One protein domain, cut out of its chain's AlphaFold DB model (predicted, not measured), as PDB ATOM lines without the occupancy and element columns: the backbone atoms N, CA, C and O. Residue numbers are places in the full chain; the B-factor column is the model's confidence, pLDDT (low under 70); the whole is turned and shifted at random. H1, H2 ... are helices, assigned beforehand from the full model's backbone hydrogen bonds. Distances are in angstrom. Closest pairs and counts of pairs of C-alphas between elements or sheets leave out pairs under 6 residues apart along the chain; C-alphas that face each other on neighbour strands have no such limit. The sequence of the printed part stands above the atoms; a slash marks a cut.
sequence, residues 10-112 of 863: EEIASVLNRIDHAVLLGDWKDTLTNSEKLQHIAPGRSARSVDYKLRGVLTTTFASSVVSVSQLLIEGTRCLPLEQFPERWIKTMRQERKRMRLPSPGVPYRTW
ATOM      1  N   GLU A  10     618.599 718.789 682.850       88.00
ATOM      2  CA  GLU A  10     619.658 719.788 682.996       88.00
ATOM      3  C   GLU A  10     619.459 720.970 682.047       88.00
ATOM      4  O   GLU A  10     619.550 722.110 682.493       88.00
ATOM      5  N   GLU A  11     619.137 720.727 680.768       87.31
ATOM      6  CA  GLU A  11     618.834 721.811 679.823       87.31
ATOM      7  C   GLU A  11     617.663 722.661 680.340       87.31
ATOM      8  O   GLU A  11     617.766 723.884 680.383       87.31
ATOM      9  N   ILE A  12     616.582 722.032 680.814       91.12
ATOM     10  CA  ILE A  12     615.403 722.743 681.337       91.12
ATOM     11  C   ILE A  12     615.748 723.528 682.609       91.12
ATOM     12  O   ILE A  12     615.441 724.718 682.696       91.12
ATOM     13  N   ALA A  13     616.419 722.893 683.575       89.69
ATOM     14  CA  ALA A  13     616.832 723.547 684.815       89.69
ATOM     15  C   ALA A  13     617.724 724.775 684.558       89.69
ATOM     16  O   ALA A  13     617.484 725.834 685.143       89.69
ATOM     17  N   SER A  14     618.696 724.656 683.649       85.69
ATOM     18  CA  SER A  14     619.660 725.721 683.354       85.69
ATOM     19  C   SER A  14     619.008 726.909 682.654       85.69
ATOM     20  O   SER A  14     619.259 728.056 683.029       85.69
ATOM     21  N   VAL A  15     618.094 726.660 681.704       88.62
ATOM     22  CA  VAL A  15     617.306 727.721 681.055       88.62
ATOM     23  C   VAL A  15     616.449 728.477 682.074       88.62
ATOM     24  O   VAL A  15     616.510 729.705 682.120       88.62
ATOM     25  N   LEU A  16     615.699 727.769 682.928       92.25
ATOM     26  CA  LEU A  16     614.839 728.403 683.935       92.25
ATOM     27  C   LEU A  16     615.658 729.241 684.932       92.25
ATOM     28  O   LEU A  16     615.368 730.421 685.124       92.25
ATOM     29  N   ASN A  17     616.755 728.686 685.460       91.88
ATOM     30  CA  ASN A  17     617.672 729.412 686.346       91.88
ATOM     31  C   ASN A  17     618.310 730.645 685.690       91.88
ATOM     32  O   ASN A  17     618.631 731.613 686.382       91.88
ATOM     33  N   ARG A  18     618.536 730.620 684.370       85.94
ATOM     34  CA  ARG A  18     619.110 731.759 683.646       85.94
ATOM     35  C   ARG A  18     618.109 732.905 683.509       85.94
ATOM     36  O   ARG A  18     618.508 734.056 683.658       85.94
ATOM     37  N   ILE A  19     616.833 732.585 683.294       88.00
ATOM     38  CA  ILE A  19     615.736 733.563 683.312       88.00
ATOM     39  C   ILE A  19     615.622 734.176 684.717       88.00
ATOM     40  O   ILE A  19     615.643 735.398 684.850       88.00
ATOM     41  N   ASP A  20     615.628 733.346 685.767       90.62
ATOM     42  CA  ASP A  20     615.620 733.804 687.167       90.62
ATOM     43  C   ASP A  20     616.766 734.782 687.481       90.62
ATOM     44  O   ASP A  20     616.571 735.777 688.175       90.62
ATOM     45  N   HIS A  21     617.969 734.501 686.967       85.94
ATOM     46  CA  HIS A  21     619.156 735.341 687.135       85.94
ATOM     47  C   HIS A  21     619.046 736.681 686.396       85.94
ATOM     48  O   HIS A  21     619.516 737.695 686.904       85.94
ATOM     49  N   ALA A  22     618.458 736.702 685.199       81.75
ATOM     50  CA  ALA A  22     618.298 737.927 684.419       81.75
ATOM     51  C   ALA A  22     617.244 738.859 685.048       81.75
ATOM     52  O   ALA A  22     617.514 740.040 685.256       81.75
ATOM     53  N   VAL A  23     616.113 738.296 685.494       83.12
ATOM     54  CA  VAL A  23     615.093 739.010 686.287       83.12
ATOM     55  C   VAL A  23     615.685 739.575 687.586       83.12
ATOM     56  O   VAL A  23     615.405 740.719 687.939       83.12
ATOM     57  N   LEU A  24     616.557 738.826 688.274       84.00
ATOM     58  CA  LEU A  24     617.242 739.286 689.493       84.00
ATOM     59  C   LEU A  24     618.203 740.463 689.285       84.00
ATOM     60  O   LEU A  24     618.430 741.224 690.224       84.00
ATOM     61  N   LEU A  25     618.783 740.610 688.091       80.75
ATOM     62  CA  LEU A  25     619.649 741.742 687.753       80.75
ATOM     63  C   LEU A  25     618.865 742.990 687.312       80.75
ATOM     64  O   LEU A  25     619.475 744.028 687.076       80.75
ATOM     65  N   GLY A  26     617.536 742.898 687.184       76.50
ATOM     66  CA  GLY A  26     616.687 743.966 686.651       76.50
ATOM     67  C   GLY A  26     616.780 744.146 685.131       76.50
ATOM     68  O   GLY A  26     616.039 744.952 684.570       76.50
ATOM     69  N   ASP A  27     617.637 743.384 684.446       70.19
ATOM     70  CA  ASP A  27     617.867 743.510 683.006       70.19
ATOM     71  C   ASP A  27     616.861 742.676 682.198       70.19
ATOM     72  O   ASP A  27     617.175 741.677 681.552       70.19
ATOM     73  N   TRP A  28     615.601 743.106 682.263       59.06
ATOM     74  CA  TRP A  28     614.487 742.513 681.522       59.06
ATOM     75  C   TRP A  28     614.660 742.615 679.999       59.06
ATOM     76  O   TRP A  28     614.121 741.781 679.268       59.06
ATOM     77  N   LYS A  29     615.434 743.598 679.513       52.31
ATOM     78  CA  LYS A  29     615.803 743.700 678.096       52.31
ATOM     79  C   LYS A  29     616.729 742.551 677.726       52.31
ATOM     80  O   LYS A  29     616.418 741.815 676.793       52.31
ATOM     81  N   ASP A  30     617.774 742.308 678.514       53.84
ATOM     82  CA  ASP A  30     618.626 741.138 678.321       53.84
ATOM     83  C   ASP A  30     617.877 739.817 678.541       53.84
ATOM     84  O   ASP A  30     618.247 738.813 677.946       53.84
ATOM     85  N   THR A  31     616.772 739.787 679.294       54.69
ATOM     86  CA  THR A  31     615.884 738.609 679.376       54.69
ATOM     87  C   THR A  31     615.149 738.296 678.061       54.69
ATOM     88  O   THR A  31     614.872 737.128 677.796       54.69
ATOM     89  N   LEU A  32     614.920 739.281 677.183       49.34
ATOM     90  CA  LEU A  32     614.423 739.064 675.812       49.34
ATOM     91  C   LEU A  32     615.564 738.695 674.845       49.34
ATOM     92  O   LEU A  32     615.466 737.693 674.122       49.34
ATOM     93  N   THR A  33     616.692 739.417 674.891       54.78
ATOM     94  CA  THR A  33     617.919 739.077 674.133       54.78
ATOM     95  C   THR A  33     618.518 737.734 674.565       54.78
ATOM     96  O   THR A  33     619.271 737.100 673.824       54.78
ATOM     97  N   ASN A  34     618.152 737.229 675.746       52.47
ATOM     98  CA  ASN A  34     618.544 735.906 676.212       52.47
ATOM     99  C   ASN A  34     618.019 734.797 675.298       52.47
ATOM    100  O   ASN A  34     618.622 733.735 675.284       52.47
ATOM    101  N   SER A  35     616.999 735.024 674.464       51.25
ATOM    102  CA  SER A  35     616.642 734.079 673.393       51.25
ATOM    103  C   SER A  35     617.819 733.780 672.441       51.25
ATOM    104  O   SER A  35     617.958 732.649 671.973       51.25
ATOM    105  N   GLU A  36     618.734 734.734 672.244       50.50
ATOM    106  CA  GLU A  36     620.000 734.542 671.533       50.50
ATOM    107  C   GLU A  36     621.093 733.976 672.450       50.50
ATOM    108  O   GLU A  36     621.740 732.994 672.091       50.50
ATOM    109  N   LYS A  37     621.263 734.508 673.670       54.56
ATOM    110  CA  LYS A  37     622.280 734.012 674.628       54.56
ATOM    111  C   LYS A  37     622.004 732.581 675.120       54.56
ATOM    112  O   LYS A  37     622.930 731.890 675.545       54.56
ATOM    113  N   LEU A  38     620.774 732.085 674.992       57.03
ATOM    114  CA  LEU A  38     620.377 730.695 675.235       57.03
ATOM    115  C   LEU A  38     621.029 729.716 674.238       57.03
ATOM    116  O   LEU A  38     621.136 728.528 674.547       57.03
ATOM    117  N   GLN A  39     621.599 730.205 673.127       57.97
ATOM    118  CA  GLN A  39     622.533 729.439 672.292       57.97
ATOM    119  C   GLN A  39     623.781 728.977 673.066       57.97
ATOM    120  O   GLN A  39     624.336 727.937 672.732       57.97
ATOM    121  N   HIS A  40     624.219 729.673 674.124       56.12
ATOM    122  CA  HIS A  40     625.339 729.209 674.956       56.12
ATOM    123  C   HIS A  40     624.966 728.040 675.882       56.12
ATOM    124  O   HIS A  40     625.843 727.273 676.271       56.12
ATOM    125  N   ILE A  41     623.683 727.894 676.233       57.69
ATOM    126  CA  ILE A  41     623.168 726.776 677.046       57.69
ATOM    127  C   ILE A  41     622.807 725.583 676.144       57.69
ATOM    128  O   ILE A  41     622.997 724.431 676.522       57.69
ATOM    129  N   ALA A  42     622.341 725.859 674.924       63.47
ATOM    130  CA  ALA A  42     621.957 724.875 673.917       63.47
ATOM    131  C   ALA A  42     622.665 725.135 672.564       63.47
ATOM    132  O   ALA A  42     621.992 725.509 671.595       63.47
ATOM    133  N   PRO A  43     623.997 724.939 672.464       63.12
ATOM    134  CA  PRO A  43     624.757 725.234 671.249       63.12
ATOM    135  C   PRO A  43     624.179 724.528 670.017       63.12
ATOM    136  O   PRO A  43     623.938 723.320 670.017       63.12
ATOM    137  N   GLY A  44     623.929 725.312 668.965       69.88
ATOM    138  CA  GLY A  44     623.302 724.852 667.723       69.88
ATOM    139  C   GLY A  44     621.765 724.888 667.691       69.88
ATOM    140  O   GLY A  44     621.187 724.398 666.721       69.88
ATOM    141  N   ARG A  45     621.074 725.456 668.694       73.94
ATOM    142  CA  ARG A  45     619.611 725.682 668.651       73.94
ATOM    143  C   ARG A  45     619.268 727.170 668.567       73.94
ATOM    144  O   ARG A  45     619.744 727.957 669.370       73.94
ATOM    145  N   SER A  46     618.404 727.553 667.625       79.25
ATOM    146  CA  SER A  46     617.994 728.953 667.430       79.25
ATOM    147  C   SER A  46     617.039 729.463 668.516       79.25
ATOM    148  O   SER A  46     616.281 728.686 669.099       79.25
ATOM    149  N   ALA A  47     616.991 730.787 668.703       72.38
ATOM    150  CA  ALA A  47     616.060 731.488 669.598       72.38
ATOM    151  C   ALA A  47     614.602 730.997 669.476       72.38
ATOM    152  O   ALA A  47     613.950 730.667 670.465       72.38
ATOM    153  N   ARG A  48     614.112 730.834 668.241       74.06
ATOM    154  CA  ARG A  48     612.759 730.326 667.950       74.06
ATOM    155  C   ARG A  48     612.556 728.860 668.363       74.06
ATOM    156  O   ARG A  48     611.447 728.474 668.715       74.06
ATOM    157  N   SER A  49     613.613 728.040 668.350       78.94
ATOM    158  CA  SER A  49     613.570 726.665 668.871       78.94
ATOM    159  C   SER A  49     613.570 726.619 670.403       78.94
ATOM    160  O   SER A  49     613.018 725.676 670.969       78.94
ATOM    161  N   VAL A  50     614.159 727.622 671.061       79.88
ATOM    162  CA  VAL A  50     614.158 727.784 672.521       79.88
ATOM    163  C   VAL A  50     612.774 728.230 673.011       79.88
ATOM    164  O   VAL A  50     612.210 727.558 673.870       79.88
ATOM    165  N   ASP A  51     612.176 729.268 672.413       81.00
ATOM    166  CA  ASP A  51     610.800 729.706 672.718       81.00
ATOM    167  C   ASP A  51     609.777 728.572 672.523       81.00
ATOM    168  O   ASP A  51     609.026 728.250 673.443       81.00
ATOM    169  N   TYR A  52     609.795 727.897 671.366       83.25
ATOM    170  CA  TYR A  52     608.861 726.801 671.083       83.25
ATOM    171  C   TYR A  52     608.970 725.657 672.104       83.25
ATOM    172  O   TYR A  52     607.965 725.053 672.484       83.25
ATOM    173  N   LYS A  53     610.183 725.375 672.599       85.00
ATOM    174  CA  LYS A  53     610.403 724.367 673.641       85.00
ATOM    175  C   LYS A  53     610.035 724.840 675.041       85.00
ATOM    176  O   LYS A  53     609.528 724.023 675.802       85.00
ATOM    177  N   LEU A  54     610.210 726.121 675.370       87.75
ATOM    178  CA  LEU A  54     609.679 726.693 676.609       87.75
ATOM    179  C   LEU A  54     608.148 726.628 676.628       87.75
ATOM    180  O   LEU A  54     607.591 726.162 677.616       87.75
ATOM    181  N   ARG A  55     607.468 726.957 675.517       87.94
ATOM    182  CA  ARG A  55     606.018 726.715 675.367       87.94
ATOM    183  C   ARG A  55     605.682 725.240 675.583       87.94
ATOM    184  O   ARG A  55     604.807 724.935 676.380       87.94
ATOM    185  N   GLY A  56     606.418 724.327 674.944       88.44
ATOM    186  CA  GLY A  56     606.250 722.882 675.136       88.44
ATOM    187  C   GLY A  56     606.394 722.438 676.597       88.44
ATOM    188  O   GLY A  56     605.551 721.690 677.086       88.44
ATOM    189  N   VAL A  57     607.412 722.922 677.315       88.25
ATOM    190  CA  VAL A  57     607.624 722.664 678.752       88.25
ATOM    191  C   VAL A  57     606.456 723.191 679.587       88.25
ATOM    192  O   VAL A  57     605.902 722.438 680.387       88.25
ATOM    193  N   LEU A  58     606.036 724.440 679.362       88.19
ATOM    194  CA  LEU A  58     604.902 725.052 680.057       88.19
ATOM    195  C   LEU A  58     603.607 724.261 679.831       88.19
ATOM    196  O   LEU A  58     602.997 723.805 680.792       88.19
ATOM    197  N   THR A  59     603.237 724.001 678.576       87.00
ATOM    198  CA  THR A  59     601.995 723.292 678.232       87.00
ATOM    199  C   THR A  59     601.981 721.830 678.696       87.00
ATOM    200  O   THR A  59     600.918 721.325 679.039       87.00
ATOM    201  N   THR A  60     603.123 721.131 678.721       87.94
ATOM    202  CA  THR A  60     603.170 719.706 679.121       87.94
ATOM    203  C   THR A  60     603.325 719.485 680.620       87.94
ATOM    204  O   THR A  60     602.808 718.498 681.136       87.94
ATOM    205  N   THR A  61     604.041 720.368 681.320       88.56
ATOM    206  CA  THR A  61     604.384 720.182 682.742       88.56
ATOM    207  C   THR A  61     603.482 721.003 683.655       88.56
ATOM    208  O   THR A  61     603.090 720.533 684.718       88.56
ATOM    209  N   PHE A  62     603.090 722.197 683.211       87.12
ATOM    210  CA  PHE A  62     602.265 723.144 683.960       87.12
ATOM    211  C   PHE A  62     600.904 723.339 683.276       87.12
ATOM    212  O   PHE A  62     600.387 724.452 683.199       87.12
ATOM    213  N   ALA A  63     600.317 722.242 682.782       75.44
ATOM    214  CA  ALA A  63     599.093 722.205 681.968       75.44
ATOM    215  C   ALA A  63     597.834 722.812 682.633       75.44
ATOM    216  O   ALA A  63     596.822 723.008 681.969       75.44
ATOM    217  N   SER A  64     597.889 723.088 683.941       67.75
ATOM    218  CA  SER A  64     596.830 723.763 684.710       67.75
ATOM    219  C   SER A  64     597.086 725.260 684.943       67.75
ATOM    220  O   SER A  64     596.233 725.949 685.494       67.75
ATOM    221  N   SER A  65     598.254 725.769 684.543       63.28
ATOM    222  CA  SER A  65     598.652 727.166 684.714       63.28
ATOM    223  C   SER A  65     598.452 727.954 683.417       63.28
ATOM    224  O   SER A  65     598.787 727.481 682.333       63.28
ATOM    225  N   VAL A  66     597.956 729.188 683.525       78.75
ATOM    226  CA  VAL A  66     597.744 730.104 682.382       78.75
ATOM    227  C   VAL A  66     599.039 730.871 682.033       78.75
ATOM    228  O   VAL A  66     599.022 731.922 681.399       78.75
ATOM    229  N   VAL A  67     600.195 730.368 682.478       85.38
ATOM    230  CA  VAL A  67     601.465 731.102 682.459       85.38
ATOM    231  C   VAL A  67     602.044 731.130 681.050       85.38
ATOM    232  O   VAL A  67     602.416 730.104 680.478       85.38
ATOM    233  N   SER A  68     602.157 732.332 680.490       87.12
ATOM    234  CA  SER A  68     602.792 732.547 679.188       87.12
ATOM    235  C   SER A  68     604.323 732.566 679.295       87.12
ATOM    236  O   SER A  68     604.887 732.873 680.346       87.12
ATOM    237  N   VAL A  69     605.024 732.311 678.181       85.38
ATOM    238  CA  VAL A  69     606.489 732.509 678.122       85.38
ATOM    239  C   VAL A  69     606.851 733.968 678.419       85.38
ATOM    240  O   VAL A  69     607.822 734.208 679.125       85.38
ATOM    241  N   SER A  70     606.050 734.940 677.965       81.62
ATOM    242  CA  SER A  70     606.251 736.360 678.283       81.62
ATOM    243  C   SER A  70     606.210 736.616 679.793       81.62
ATOM    244  O   SER A  70     607.098 737.274 680.326       81.62
ATOM    245  N   GLN A  71     605.235 736.032 680.498       84.38
ATOM    246  CA  GLN A  71     605.149 736.125 681.955       84.38
ATOM    247  C   GLN A  71     606.350 735.449 682.629       84.38
ATOM    248  O   GLN A  71     606.966 736.054 683.497       84.38
ATOM    249  N   LEU A  72     606.763 734.260 682.175       89.69
ATOM    250  CA  LEU A  72     607.967 733.589 682.682       89.69
ATOM    251  C   LEU A  72     609.239 734.442 682.508       89.69
ATOM    252  O   LEU A  72     610.086 734.445 683.399       89.69
ATOM    253  N   LEU A  73     609.376 735.177 681.400       84.12
ATOM    254  CA  LEU A  73     610.519 736.065 681.140       84.12
ATOM    255  C   LEU A  73     610.487 737.358 681.976       84.12
ATOM    256  O   LEU A  73     611.543 737.864 682.344       84.12
ATOM    257  N   ILE A  74     609.305 737.890 682.300       81.50
ATOM    258  CA  ILE A  74     609.151 739.086 683.150       81.50
ATOM    259  C   ILE A  74     609.287 738.732 684.638       81.50
ATOM    260  O   ILE A  74     609.853 739.487 685.431       81.50
ATOM    261  N   GLU A  75     608.740 737.587 685.040       86.62
ATOM    262  CA  GLU A  75     608.576 737.231 686.445       86.62
ATOM    263  C   GLU A  75     609.672 736.302 686.981       86.62
ATOM    264  O   GLU A  75     609.970 736.326 688.182       86.62
ATOM    265  N   GLY A  76     610.288 735.507 686.105       91.25
ATOM    266  CA  GLY A  76     611.070 734.337 686.485       91.25
ATOM    267  C   GLY A  76     610.163 733.188 686.926       91.25
ATOM    268  O   GLY A  76     608.938 733.250 686.845       91.25
ATOM    269  N   THR A  77     610.755 732.128 687.467       93.44
ATOM    270  CA  THR A  77     610.029 730.927 687.921       93.44
ATOM    271  C   THR A  77     609.024 731.170 689.053       93.44
ATOM    272  O   THR A  77     608.287 730.251 689.395       93.44
ATOM    273  N   ARG A  78     608.935 732.387 689.611       88.88
ATOM    274  CA  ARG A  78     607.946 732.760 690.639       88.88
ATOM    275  C   ARG A  78     606.491 732.664 690.162       88.88
ATOM    276  O   ARG A  78     605.612 732.479 690.992       88.88
ATOM    277  N   CYS A  79     606.236 732.801 688.857       88.81
ATOM    278  CA  CYS A  79     604.890 732.663 688.295       88.81
ATOM    279  C   CYS A  79     604.480 731.193 688.080       88.81
ATOM    280  O   CYS A  79     603.324 730.928 687.770       88.81
ATOM    281  N   LEU A  80     605.405 730.234 688.235       92.38
ATOM    282  CA  LEU A  80     605.134 728.804 688.089       92.38
ATOM    283  C   LEU A  80     604.901 728.151 689.465       92.38
ATOM    284  O   LEU A  80     605.728 728.332 690.361       92.38
ATOM    285  N   PRO A  81     603.835 727.347 689.644       89.25
ATOM    286  CA  PRO A  81     603.583 726.643 690.900       89.25
ATOM    287  C   PRO A  81     604.688 725.610 691.158       89.25
ATOM    288  O   PRO A  81     604.870 724.668 690.378       89.25
ATOM    289  N   LEU A  82     605.443 725.785 692.248       87.25
ATOM    290  CA  LEU A  82     606.636 724.985 692.546       87.25
ATOM    291  C   LEU A  82     606.301 723.497 692.748       87.25
ATOM    292  O   LEU A  82     607.112 722.624 692.446       87.25
ATOM    293  N   GLU A  83     605.085 723.219 693.202       88.81
ATOM    294  CA  GLU A  83     604.516 721.895 693.456       88.81
ATOM    295  C   GLU A  83     604.332 721.076 692.169       88.81
ATOM    296  O   GLU A  83     604.243 719.851 692.233       88.81
ATOM    297  N   GLN A  84     604.284 721.734 691.002       90.94
ATOM    298  CA  GLN A  84     604.157 721.087 689.691       90.94
ATOM    299  C   GLN A  84     605.515 720.821 689.018       90.94
ATOM    300  O   GLN A  84     605.567 720.140 687.994       90.94
ATOM    301  N   PHE A  85     606.631 721.311 689.576       91.75
ATOM    302  CA  PHE A  85     607.955 721.008 689.027       91.75
ATOM    303  C   PHE A  85     608.317 719.534 689.277       91.75
ATOM    304  O   PHE A  85     608.302 719.083 690.426       91.75
ATOM    305  N   PRO A  86     608.765 718.786 688.251       93.62
ATOM    306  CA  PRO A  86     609.371 717.476 688.437       93.62
ATOM    307  C   PRO A  86     610.528 717.550 689.442       93.62
ATOM    308  O   PRO A  86     611.428 718.377 689.292       93.62
ATOM    309  N   GLU A  87     610.559 716.661 690.441       92.44
ATOM    310  CA  GLU A  87     611.563 716.705 691.522       92.44
ATOM    311  C   GLU A  87     613.008 716.696 690.986       92.44
ATOM    312  O   GLU A  87     613.889 717.374 691.516       92.44
ATOM    313  N   ARG A  88     613.233 716.000 689.863       93.06
ATOM    314  CA  ARG A  88     614.485 716.014 689.090       93.06
ATOM    315  C   ARG A  88     614.918 717.427 688.664       93.06
ATOM    316  O   ARG A  88     616.078 717.776 688.868       93.06
ATOM    317  N   TRP A  89     614.000 718.275 688.189       94.06
ATOM    318  CA  TRP A  89     614.290 719.681 687.875       94.06
ATOM    319  C   TRP A  89     614.555 720.477 689.146       94.06
ATOM    320  O   TRP A  89     615.553 721.182 689.203       94.06
ATOM    321  N   ILE A  90     613.742 720.317 690.199       93.12
ATOM    322  CA  ILE A  90     613.965 721.010 691.483       93.12
ATOM    323  C   ILE A  90     615.368 720.689 692.032       93.12
ATOM    324  O   ILE A  90     616.078 721.579 692.507       93.12
ATOM    325  N   LYS A  91     615.796 719.425 691.942       92.69
ATOM    326  CA  LYS A  91     617.119 718.950 692.363       92.69
ATOM    327  C   LYS A  91     618.241 719.593 691.545       92.69
ATOM    328  O   LYS A  91     619.150 720.168 692.146       92.69
ATOM    329  N   THR A  92     618.170 719.547 690.215       93.00
ATOM    330  CA  THR A  92     619.191 720.147 689.339       93.00
ATOM    331  C   THR A  92     619.211 721.671 689.465       93.00
ATOM    332  O   THR A  92     620.277 722.254 689.669       93.00
ATOM    333  N   MET A  93     618.043 722.319 689.514       92.81
ATOM    334  CA  MET A  93     617.933 723.759 689.738       92.81
ATOM    335  C   MET A  93     618.568 724.184 691.062       92.81
ATOM    336  O   MET A  93     619.326 725.147 691.097       92.81
ATOM    337  N   ARG A  94     618.341 723.448 692.158       92.38
ATOM    338  CA  ARG A  94     618.994 723.716 693.454       92.38
ATOM    339  C   ARG A  94     620.516 723.516 693.418       92.38
ATOM    340  O   ARG A  94     621.218 724.175 694.185       92.38
ATOM    341  N   GLN A  95     621.046 722.630 692.571       91.38
ATOM    342  CA  GLN A  95     622.497 722.457 692.401       91.38
ATOM    343  C   GLN A  95     623.121 723.609 691.602       91.38
ATOM    344  O   GLN A  95     624.162 724.138 691.990       91.38
ATOM    345  N   GLU A  96     622.475 724.036 690.519       86.38
ATOM    346  CA  GLU A  96     622.939 725.147 689.687       86.38
ATOM    347  C   GLU A  96     622.762 726.519 690.342       86.38
ATOM    348  O   GLU A  96     623.679 727.336 690.289       86.38
ATOM    349  N   ARG A  97     621.640 726.769 691.028       91.56
ATOM    350  CA  ARG A  97     621.405 728.018 691.772       91.56
ATOM    351  C   ARG A  97     622.496 728.264 692.814       91.56
ATOM    352  O   ARG A  97     622.964 729.389 692.937       91.56
ATOM    353  N   LYS A  98     623.021 727.211 693.458       88.94
ATOM    354  CA  LYS A  98     624.213 727.307 694.328       88.94
ATOM    355  C   LYS A  98     625.481 727.753 693.585       88.94
ATOM    356  O   LYS A  98     626.276 728.482 694.167       88.94
ATOM    357  N   ARG A  99     625.676 727.351 692.322       83.00
ATOM    358  CA  ARG A  99     626.805 727.805 691.480       83.00
ATOM    359  C   ARG A  99     626.628 729.260 691.034       83.00
ATOM    360  O   ARG A  99     627.581 730.026 691.085       83.00
ATOM    361  N   MET A 100     625.409 729.642 690.653       79.69
ATOM    362  CA  MET A 100     625.049 730.998 690.211       79.69
ATOM    363  C   MET A 100     624.743 731.980 691.359       79.69
ATOM    364  O   MET A 100     624.379 733.119 691.098       79.69
ATOM    365  N   ARG A 101     624.896 731.561 692.626       86.75
ATOM    366  CA  ARG A 101     624.549 732.338 693.836       86.75
ATOM    367  C   ARG A 101     623.098 732.854 693.857       86.75
ATOM    368  O   ARG A 101     622.832 733.908 694.413       86.75
ATOM    369  N   LEU A 102     622.166 732.101 693.281       82.56
ATOM    370  CA  LEU A 102     620.734 732.415 693.252       82.56
ATOM    371  C   LEU A 102     620.014 731.868 694.505       82.56
ATOM    372  O   LEU A 102     620.432 730.836 695.045       82.56
ATOM    373  N   PRO A 103     618.896 732.482 694.942       81.69
ATOM    374  CA  PRO A 103     618.020 731.908 695.965       81.69
ATOM    375  C   PRO A 103     617.387 730.587 695.499       81.69
ATOM    376  O   PRO A 103     617.364 730.275 694.306       81.69
ATOM    377  N   SER A 104     616.836 729.800 696.428       81.94
ATOM    378  CA  SER A 104     616.117 728.554 696.108       81.94
ATOM    379  C   SER A 104     614.871 728.795 695.230       81.94
ATOM    380  O   SER A 104     614.287 729.877 695.296       81.94
ATOM    381  N   PRO A 105     614.424 727.802 694.429       77.50
ATOM    382  CA  PRO A 105     613.155 727.886 693.697       77.50
ATOM    383  C   PRO A 105     611.983 728.259 694.617       77.50
ATOM    384  O   PRO A 105     611.924 727.774 695.748       77.50
ATOM    385  N   GLY A 106     611.092 729.134 694.141       68.75
ATOM    386  CA  GLY A 106     609.937 729.652 694.889       68.75
ATOM    387  C   GLY A 106     610.225 730.730 695.948       68.75
ATOM    388  O   GLY A 106     609.282 731.287 696.500       68.75
ATOM    389  N   VAL A 107     611.487 731.063 696.249       72.75
ATOM    390  CA  VAL A 107     611.812 732.122 697.227       72.75
ATOM    391  C   VAL A 107     611.694 733.511 696.574       72.75
ATOM    392  O   VAL A 107     612.319 733.721 695.531       72.75
ATOM    393  N   PRO A 108     610.965 734.480 697.170       61.12
ATOM    394  CA  PRO A 108     610.851 735.829 696.618       61.12
ATOM    395  C   PRO A 108     612.204 736.546 696.512       61.12
ATOM    396  O   PRO A 108     612.994 736.577 697.453       61.12
ATOM    397  N   TYR A 109     612.460 737.180 695.367       58.31
ATOM    398  CA  TYR A 109     613.730 737.869 695.116       58.31
ATOM    399  C   TYR A 109     613.949 739.087 696.012       58.31
ATOM    400  O   TYR A 109     615.086 739.364 696.386       58.31
ATOM    401  N   ARG A 110     612.867 739.781 696.388       50.78
ATOM    402  CA  ARG A 110     612.919 740.987 697.220       50.78
ATOM    403  C   ARG A 110     613.557 740.700 698.585       50.78
ATOM    404  O   ARG A 110     614.585 741.289 698.899       50.78
ATOM    405  N   THR A 111     613.048 739.698 699.306       56.38
ATOM    406  CA  THR A 111     613.591 739.270 700.606       56.38
ATOM    407  C   THR A 111     615.019 738.737 700.513       56.38
ATOM    408  O   THR A 111     615.801 738.911 701.446       56.38
ATOM    409  N   TRP A 112     615.407 738.119 699.393       52.94
ATOM    410  CA  TRP A 112     616.795 737.695 699.183       52.94
ATOM    411  C   TRP A 112     617.747 738.871 698.917       52.94
ATOM    412  O   TRP A 112     618.833 738.906 699.494       52.94
TER     413      TRP A 112
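What this domain is: This is residues 10 to 112 of the 863 residues of an uncharacterized protein of Lophiotrema nucula (UniProt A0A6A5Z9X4). H1 runs through the middle of the domain, with H2, H4 and H5 packed round it, mostly crossed; H3 makes a corner with H2, where its residues 47 to 51 meet residues 35 to 39 of H2, and also touches H4, and short H6 lies beyond one end of H1. The printed part has 103 residues, with six named helices, H1 to H6, and no named strand: all helix. It is compact, with a radius of gyration of the C-alphas of 12.6 A and spans of 33 by 29 by 22 A.

Where its parts are: H1, residues 10 to 24, begins at C-alpha 10 (619.658, 719.788, 682.996) and measures 20.7 A. H2 is residues 28 to 40, H3 47 to 61 with 20.9 A, H4 69 to 75, H5 87 to 99, and H6 109 to 112, ending at C-alpha 112 (616.795, 737.695, 699.183).

How they stand to each other: H1 and H2 form a helical hairpin at 27 degrees; closest C-alphas, Ala 22 and Thr 31, 5.6 A. H5 touches H1 at a steep 52 degrees; Ala 13 and Met 93, 5.0 A. Every O i to N i+4 pair is within hydrogen-bond range in H1, H3 and H4; H2 has 5 of 9, H5 7 of 9.

The domain as a whole: The printed part has no cut. The H4 to H5 link is long. Residues 28 to 44 are among those under 70.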